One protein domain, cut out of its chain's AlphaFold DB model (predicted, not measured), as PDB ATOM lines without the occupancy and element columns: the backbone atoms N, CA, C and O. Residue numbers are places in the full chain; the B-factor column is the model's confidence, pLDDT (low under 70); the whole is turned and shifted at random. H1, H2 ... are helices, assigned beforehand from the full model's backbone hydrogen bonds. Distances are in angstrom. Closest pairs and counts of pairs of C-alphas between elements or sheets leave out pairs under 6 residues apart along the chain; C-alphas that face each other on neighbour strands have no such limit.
ATOM      1  N   MET A   2     -22.765  55.114  37.766       62.22
ATOM      2  CA  MET A   2     -22.497  53.709  37.354       62.22
ATOM      3  C   MET A   2     -21.416  52.957  38.158       62.22
ATOM      4  O   MET A   2     -21.496  51.741  38.296       62.22
ATOM      5  N   LYS A   3     -20.426  53.660  38.725       73.38
ATOM      6  CA  LYS A   3     -19.316  53.040  39.473       73.38
ATOM      7  C   LYS A   3     -19.765  52.206  40.683       73.38
ATOM      8  O   LYS A   3     -19.144  51.188  40.953       73.38
ATOM      9  N   GLY A   4     -20.849  52.587  41.364       70.38
ATOM     10  CA  GLY A   4     -21.342  51.861  42.545       70.38
ATOM     11  C   GLY A   4     -21.968  50.502  42.215       70.38
ATOM     12  O   GLY A   4     -21.775  49.540  42.950       70.38
ATOM     13  N   LEU A   5     -22.652  50.396  41.071       72.75
ATOM     14  CA  LEU A   5     -23.264  49.142  40.615       72.75
ATOM     15  C   LEU A   5     -22.207  48.146  40.123       72.75
ATOM     16  O   LEU A   5     -22.278  46.964  40.448       72.75
ATOM     17  N   PHE A   6     -21.197  48.633  39.391       76.56
ATOM     18  CA  PHE A   6     -20.047  47.811  39.001       76.56
ATOM     19  C   PHE A   6     -19.250  47.345  40.213       76.56
ATOM     20  O   PHE A   6     -18.893  46.173  40.277       76.56
ATOM     21  N   TYR A   7     -19.019  48.237  41.184       77.50
ATOM     22  CA  TYR A   7     -18.367  47.882  42.438       77.50
ATOM     23  C   TYR A   7     -19.122  46.732  43.104       77.50
ATOM     24  O   TYR A   7     -18.537  45.664  43.221       77.50
ATOM     25  N   TYR A   8     -20.426  46.885  43.374       76.62
ATOM     26  CA  TYR A   8     -21.275  45.836  43.961       76.62
ATOM     27  C   TYR A   8     -21.222  44.503  43.197       76.62
ATOM     28  O   TYR A   8     -21.031  43.453  43.810       76.62
ATOM     29  N   SER A   9     -21.328  44.535  41.862       76.06
ATOM     30  CA  SER A   9     -21.261  43.322  41.039       76.06
ATOM     31  C   SER A   9     -19.927  42.589  41.199       76.06
ATOM     32  O   SER A   9     -19.918  41.365  41.305       76.06
ATOM     33  N   VAL A  10     -18.807  43.317  41.241       78.12
ATOM     34  CA  VAL A  10     -17.467  42.725  41.364       78.12
ATOM     35  C   VAL A  10     -17.267  42.092  42.742       78.12
ATOM     36  O   VAL A  10     -16.832  40.948  42.815       78.12
ATOM     37  N   ILE A  11     -17.632  42.777  43.832       79.44
ATOM     38  CA  ILE A  11     -17.494  42.226  45.200       79.44
ATOM     39  C   ILE A  11     -18.394  41.008  45.413       79.44
ATOM     40  O   ILE A  11     -18.040  40.115  46.181       79.44
ATOM     41  N   SER A  12     -19.566  40.999  44.767       77.38
ATOM     42  CA  SER A  12     -20.546  39.921  44.893       77.38
ATOM     43  C   SER A  12     -20.127  38.669  44.123       77.38
ATOM     44  O   SER A  12     -20.264  37.579  44.667       77.38
ATOM     45  N   ILE A  13     -19.601  38.810  42.900       78.25
ATOM     46  CA  ILE A  13     -19.058  37.679  42.120       78.25
ATOM     47  C   ILE A  13     -17.792  37.145  42.789       78.25
ATOM     48  O   ILE A  13     -17.634  35.947  42.956       78.25
ATOM     49  N   LEU A  14     -16.919  38.034  43.268       78.88
ATOM     50  CA  LEU A  14     -15.701  37.632  43.969       78.88
ATOM     51  C   LEU A  14     -15.984  37.046  45.367       78.88
ATOM     52  O   LEU A  14     -15.056  36.662  46.072       78.88
ATOM     53  N   THR A  15     -17.251  36.997  45.800       73.94
ATOM     54  CA  THR A  15     -17.707  36.530  47.123       73.94
ATOM     55  C   THR A  15     -17.060  37.239  48.324       73.94
ATOM     56  O   THR A  15     -17.219  36.801  49.458       73.94
ATOM     57  N   VAL A  16     -16.376  38.374  48.110       81.38
ATOM     58  CA  VAL A  16     -15.683  39.130  49.172       81.38
ATOM     59  C   VAL A  16     -16.678  39.706  50.177       81.38
ATOM     60  O   VAL A  16     -16.383  39.760  51.365       81.38
ATOM     61  N   GLY A  17     -17.860  40.125  49.707       67.69
ATOM     62  CA  GLY A  17     -18.994  40.413  50.585       67.69
ATOM     63  C   GLY A  17     -18.717  41.448  51.680       67.69
ATOM     64  O   GLY A  17     -19.059  41.204  52.830       67.69
ATOM     65  N   TYR A  18     -18.156  42.617  51.337       67.00
ATOM     66  CA  TYR A  18     -17.859  43.692  52.306       67.00
ATOM     67  C   TYR A  18     -19.063  44.147  53.155       67.00
ATOM     68  O   TYR A  18     -18.878  44.814  54.166       67.00
ATOM     69  N   GLY A  19     -20.297  43.827  52.749       66.75
ATOM     70  CA  GLY A  19     -21.514  44.138  53.505       66.75
ATOM     71  C   GLY A  19     -21.949  45.606  53.453       66.75
ATOM     72  O   GLY A  19     -23.027  45.924  53.939       66.75
ATOM     73  N   ASP A  20     -21.156  46.481  52.830       64.19
ATOM     74  CA  ASP A  20     -21.442  47.914  52.673       64.19
ATOM     75  C   ASP A  20     -22.637  48.183  51.741       64.19
ATOM     76  O   ASP A  20     -23.494  49.021  52.013       64.19
ATOM     77  N   ILE A  21     -22.748  47.405  50.661       63.84
ATOM     78  CA  ILE A  21     -23.841  47.503  49.694       63.84
ATOM     79  C   ILE A  21     -24.592  46.177  49.718       63.84
ATOM     80  O   ILE A  21     -24.045  45.135  49.354       63.84
ATOM     81  N   VAL A  22     -25.847  46.207  50.166       60.50
ATOM     82  CA  VAL A  22     -26.710  45.025  50.281       60.50
ATOM     83  C   VAL A  22     -27.927  45.192  49.379       60.50
ATOM     84  O   VAL A  22     -28.534  46.260  49.303       60.50
ATOM     85  N   ALA A  23     -28.313  44.115  48.699       58.06
ATOM     86  CA  ALA A  23     -29.556  44.037  47.944       58.06
ATOM     87  C   ALA A  23     -30.765  44.016  48.899       58.06
ATOM     88  O   ALA A  23     -31.269  42.955  49.259       58.06
ATOM     89  N   VAL A  24     -31.230  45.193  49.332       60.50
ATOM     90  CA  VAL A  24     -32.359  45.317  50.279       60.50
ATOM     91  C   VAL A  24     -33.710  44.961  49.623       60.50
ATOM     92  O   VAL A  24     -34.667  44.604  50.303       60.50
ATOM     93  N   ILE A  25     -33.800  45.001  48.289       70.12
ATOM     94  CA  ILE A  25     -35.057  44.859  47.538       70.12
ATOM     95  C   ILE A  25     -35.272  43.399  47.093       70.12
ATOM     96  O   ILE A  25     -34.363  42.767  46.555       70.12
ATOM     97  N   TRP A  26     -36.492  42.874  47.263       63.06
ATOM     98  CA  TRP A  26     -36.884  41.486  46.937       63.06
ATOM     99  C   TRP A  26     -36.413  40.950  45.566       63.06
ATOM    100  O   TRP A  26     -35.770  39.902  45.546       63.06
ATOM    101  N   PRO A  27     -36.646  41.628  44.423       67.50
ATOM    102  CA  PRO A  27     -36.212  41.116  43.121       67.50
ATOM    103  C   PRO A  27     -34.684  41.070  42.975       67.50
ATOM    104  O   PRO A  27     -34.159  40.207  42.275       67.50
ATOM    105  N   ILE A  28     -33.960  41.953  43.670       73.19
ATOM    106  CA  ILE A  28     -32.495  41.981  43.635       73.19
ATOM    107  C   ILE A  28     -31.935  40.791  44.422       73.19
ATOM    108  O   ILE A  28     -30.997  40.156  43.954       73.19
ATOM    109  N   ARG A  29     -32.558  40.404  45.546       73.31
ATOM    110  CA  ARG A  29     -32.170  39.191  46.295       73.31
ATOM    111  C   ARG A  29     -32.271  37.932  45.433       73.31
ATOM    112  O   ARG A  29     -31.336  37.137  45.415       73.31
ATOM    113  N   ASN A  30     -33.365  37.772  44.688       78.69
ATOM    114  CA  ASN A  30     -33.535  36.639  43.775       78.69
ATOM    115  C   ASN A  30     -32.481  36.636  42.655       78.69
ATOM    116  O   ASN A  30     -31.946  35.576  42.333       78.69
ATOM    117  N   ALA A  31     -32.142  37.802  42.100       80.25
ATOM    118  CA  ALA A  31     -31.088  37.920  41.094       80.25
ATOM    119  C   ALA A  31     -29.697  37.579  41.660       80.25
ATOM    120  O   ALA A  31     -28.948  36.831  41.033       80.25
ATOM    121  N   THR A  32     -29.368  38.053  42.866       78.25
ATOM    122  CA  THR A  32     -28.102  37.739  43.543       78.25
ATOM    123  C   THR A  32     -27.960  36.239  43.804       78.25
ATOM    124  O   THR A  32     -26.883  35.691  43.590       78.25
ATOM    125  N   ILE A  33     -29.036  35.545  44.196       81.00
ATOM    126  CA  ILE A  33     -29.013  34.084  44.390       81.00
ATOM    127  C   ILE A  33     -28.681  33.358  43.079       81.00
ATOM    128  O   ILE A  33     -27.852  32.452  43.079       81.00
ATOM    129  N   LEU A  34     -29.283  33.770  41.958       85.44
ATOM    130  CA  LEU A  34     -28.979  33.181  40.649       85.44
ATOM    131  C   LEU A  34     -27.525  33.428  40.233       85.44
ATOM    132  O   LEU A  34     -26.876  32.509  39.740       85.44
ATOM    133  N   VAL A  35     -27.003  34.633  40.472       84.81
ATOM    134  CA  VAL A  35     -25.596  34.969  40.201       84.81
ATOM    135  C   VAL A  35     -24.649  34.092  41.022       84.81
ATOM    136  O   VAL A  35     -23.702  33.552  40.461       84.81
ATOM    137  N   ILE A  36     -24.930  33.887  42.313       84.00
ATOM    138  CA  ILE A  36     -24.107  33.040  43.193       84.00
ATOM    139  C   ILE A  36     -24.136  31.574  42.743       84.00
ATOM    140  O   ILE A  36     -23.104  30.905  42.734       84.00
ATOM    141  N   LEU A  37     -25.302  31.057  42.345       87.44
ATOM    142  CA  LEU A  37     -25.407  29.688  41.831       87.44
ATOM    143  C   LEU A  37     -24.597  29.506  40.542       87.44
ATOM    144  O   LEU A  37     -23.923  28.489  40.377       87.44
ATOM    145  N   LEU A  38     -24.647  30.492  39.646       88.94
ATOM    146  CA  LEU A  38     -23.929  30.452  38.376       88.94
ATOM    147  C   LEU A  38     -22.411  30.546  38.582       88.94
ATOM    148  O   LEU A  38     -21.667  29.795  37.950       88.94
ATOM    149  N   ASP A  39     -21.968  31.401  39.506       86.56
ATOM    150  CA  ASP A  39     -20.566  31.511  39.914       86.56
ATOM    151  C   ASP A  39     -20.036  30.195  40.505       86.56
ATOM    152  O   ASP A  39     -18.967  29.721  40.119       86.56
ATOM    153  N   CYS A  40     -20.827  29.534  41.352       86.62
ATOM    154  CA  CYS A  40     -20.445  28.269  41.976       86.62
ATOM    155  C   CYS A  40     -20.231  27.152  40.938       86.62
ATOM    156  O   CYS A  40     -19.213  26.454  40.964       86.62
ATOM    157  N   VAL A  41     -21.149  27.012  39.972       93.00
ATOM    158  CA  VAL A  41     -21.008  26.028  38.882       93.00
ATOM    159  C   VAL A  41     -19.819  26.373  37.984       93.00
ATOM    160  O   VAL A  41     -19.045  25.484  37.624       93.00
ATOM    161  N   TYR A  42     -19.647  27.652  37.642       89.94
ATOM    162  CA  TYR A  42     -18.536  28.109  36.810       89.94
ATOM    163  C   TYR A  42     -17.181  27.822  37.467       89.94
ATOM    164  O   TYR A  42     -16.325  27.184  36.851       89.94
ATOM    165  N   SER A  43     -17.016  28.213  38.731       88.94
ATOM    166  CA  SER A  43     -15.800  27.997  39.516       88.94
ATOM    167  C   SER A  43     -15.475  26.510  39.673       88.94
ATOM    168  O   SER A  43     -14.329  26.103  39.475       88.94
ATOM    169  N   LEU A  44     -16.480  25.668  39.943       92.50
ATOM    170  CA  LEU A  44     -16.287  24.222  40.067       92.50
ATOM    171  C   LEU A  44     -15.790  23.596  38.756       92.50
ATOM    172  O   LEU A  44     -14.808  22.851  38.756       92.50
ATOM    173  N   VAL A  45     -16.443  23.910  37.632       94.50
ATOM    174  CA  VAL A  45     -16.046  23.398  36.311       94.50
ATOM    175  C   VAL A  45     -14.662  23.915  35.928       94.50
ATOM    176  O   VAL A  45     -13.848  23.152  35.409       94.50
ATOM    177  N   PHE A  46     -14.368  25.183  36.206       93.38
ATOM    178  CA  PHE A  46     -13.074  25.793  35.919       93.38
ATOM    179  C   PHE A  46     -11.933  25.079  36.654       93.38
ATOM    180  O   PHE A  46     -10.967  24.647  36.021       93.38
ATOM    181  N   ILE A  47     -12.078  24.855  37.962       93.31
ATOM    182  CA  ILE A  47     -11.082  24.131  38.764       93.31
ATOM    183  C   ILE A  47     -10.952  22.681  38.281       93.31
ATOM    184  O   ILE A  47      -9.833  22.197  38.111       93.31
ATOM    185  N   ALA A  48     -12.068  22.002  37.990       93.44
ATOM    186  CA  ALA A  48     -12.072  20.629  37.479       93.44
ATOM    187  C   ALA A  48     -11.343  20.497  36.126       93.44
ATOM    188  O   ALA A  48     -10.609  19.536  35.892       93.44
ATOM    189  N   ARG A  49     -11.509  21.478  35.232       93.00
ATOM    190  CA  ARG A  49     -10.794  21.531  33.948       93.00
ATOM    191  C   ARG A  49      -9.300  21.742  34.148       93.00
ATOM    192  O   ARG A  49      -8.510  21.036  33.523       93.00
ATOM    193  N   ILE A  50      -8.920  22.667  35.027       94.38
ATOM    194  CA  ILE A  50      -7.517  22.944  35.343       94.38
ATOM    195  C   ILE A  50      -6.852  21.694  35.926       94.38
ATOM    196  O   ILE A  50      -5.858  21.221  35.379       94.38
ATOM    197  N   VAL A  51      -7.421  21.105  36.983       93.25
ATOM    198  CA  VAL A  51      -6.853  19.903  37.618       93.25
ATOM    199  C   VAL A  51      -6.837  18.703  36.670       93.25
ATOM    200  O   VAL A  51      -5.874  17.935  36.672       93.25
ATOM    201  N   GLY A  52      -7.858  18.562  35.819       90.94
ATOM    202  CA  GLY A  52      -7.901  17.541  34.778       90.94
ATOM    203  C   GLY A  52      -6.769  17.707  33.765       90.94
ATOM    204  O   GLY A  52      -6.094  16.732  33.449       90.94
ATOM    205  N   SER A  53      -6.501  18.938  33.319       86.75
ATOM    206  CA  SER A  53      -5.389  19.245  32.407       86.75
ATOM    207  C   SER A  53      -4.026  18.957  33.041       86.75
ATOM    208  O   SER A  53      -3.172  18.348  32.400       86.75
ATOM    209  N   PHE A  54      -3.824  19.335  34.308       86.31
ATOM    210  CA  PHE A  54      -2.588  19.029  35.038       86.31
ATOM    211  C   PHE A  54      -2.391  17.521  35.241       86.31
ATOM    212  O   PHE A  54      -1.280  17.011  35.111       86.31
ATOM    213  N   SER A  55      -3.471  16.795  35.532       82.00
ATOM    214  CA  SER A  55      -3.428  15.341  35.714       82.00
ATOM    215  C   SER A  55      -3.159  14.609  34.397       82.00
ATOM    216  O   SER A  55      -2.391  13.651  34.384       82.00
ATOM    217  N   ALA A  56      -3.737  15.078  33.284       78.56
ATOM    218  CA  ALA A  56      -3.482  14.538  31.951       78.56
ATOM    219  C   ALA A  56      -2.026  14.759  31.514       78.56
ATOM    220  O   ALA A  56      -1.378  13.810  31.082       78.56
ATOM    221  N   GLN A  57      -1.477  15.961  31.726       75.56
ATOM    222  CA  GLN A  57      -0.074  16.263  31.422       75.56
ATOM    223  C   GLN A  57       0.900  15.375  32.216       75.56
ATOM    224  O   GLN A  57       1.955  14.999  31.706       75.56
ATOM    225  N   LYS A  58       0.552  14.999  33.455       69.44
ATOM    226  CA  LYS A  58       1.388  14.107  34.274       69.44
ATOM    227  C   LYS A  58       1.485  12.686  33.702       69.44
ATOM    228  O   LYS A  58       2.510  12.037  33.885       69.44
ATOM    229  N   ASN A  59       0.439  12.203  33.032       61.41
ATOM    230  CA  ASN A  59       0.381  10.838  32.500       61.41
ATOM    231  C   ASN A  59       1.102  10.668  31.152       61.41
ATOM    232  O   ASN A  59       1.314   9.538  30.738       61.41
ATOM    233  N   GLU A  60       1.487  11.756  30.482       60.66
ATOM    234  CA  GLU A  60       2.217  11.716  29.201       60.66
ATOM    235  C   GLU A  60       3.751  11.701  29.384       60.66
ATOM    236  O   GLU A  60       4.501  11.574  28.424       60.66
ATOM    237  N   GLN A  61       4.235  11.832  30.625       55.44
ATOM    238  CA  GLN A  61       5.664  11.896  30.981       55.44
ATOM    239  C   GLN A  61       6.188  10.601  31.645       55.44
ATOM    240  O   GLN A  61       7.273  10.618  32.226       55.44
TER     241      GLN A  61
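What this domain is: This is residues 2 to 61 of the 62 residues of the protein "Ion channel" of Escherichia coli (UniProt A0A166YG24). One long helix, H2, makes the length of a rod, and a short helix, H1, meets it with its last residues at a steep slant. A long loop, residues 14 to 25, folds back past H1 to the beginning of H2; residues 41 to 61, of which 41 to 59 belong to H2, stick out as a free arm. The printed part has 60 residues with two named helices, H1 then H2, and no named strand: all helix. It is extended, with a radius of gyration of the C-alphas of 16.7 A and spans of 54 by 21 by 18 A.

Where its parts are: H1, residues 2 to 13, begins at C-alpha 2 (-22.497, 53.709, 37.354) and measures 17.1 A. H2, residues 26 to 59, measures 50.4 A and ends at C-alpha 59 (0.381, 10.838, 32.500).

How they stand to each other: H1, with residues 12 to 13 alone, touches residues 32 to 39 of H2; the closest C-alphas, of Ile 13 and Asp 39, are 6.7 A apart. They run the same way at a steep tilt of 53 degrees. In H1 and H2 every O i to N i+4 pair is within hydrogen-bond range.

The domain as a whole: The farthest C-alphas, of Ile 25 and Gln 61, are 54.9 A apart. The printed part has no cut; the link from H1 to H2 is long. pLDDT is under 70 at residues 2, 17 to 24, 26 to 27 and 58 to 61.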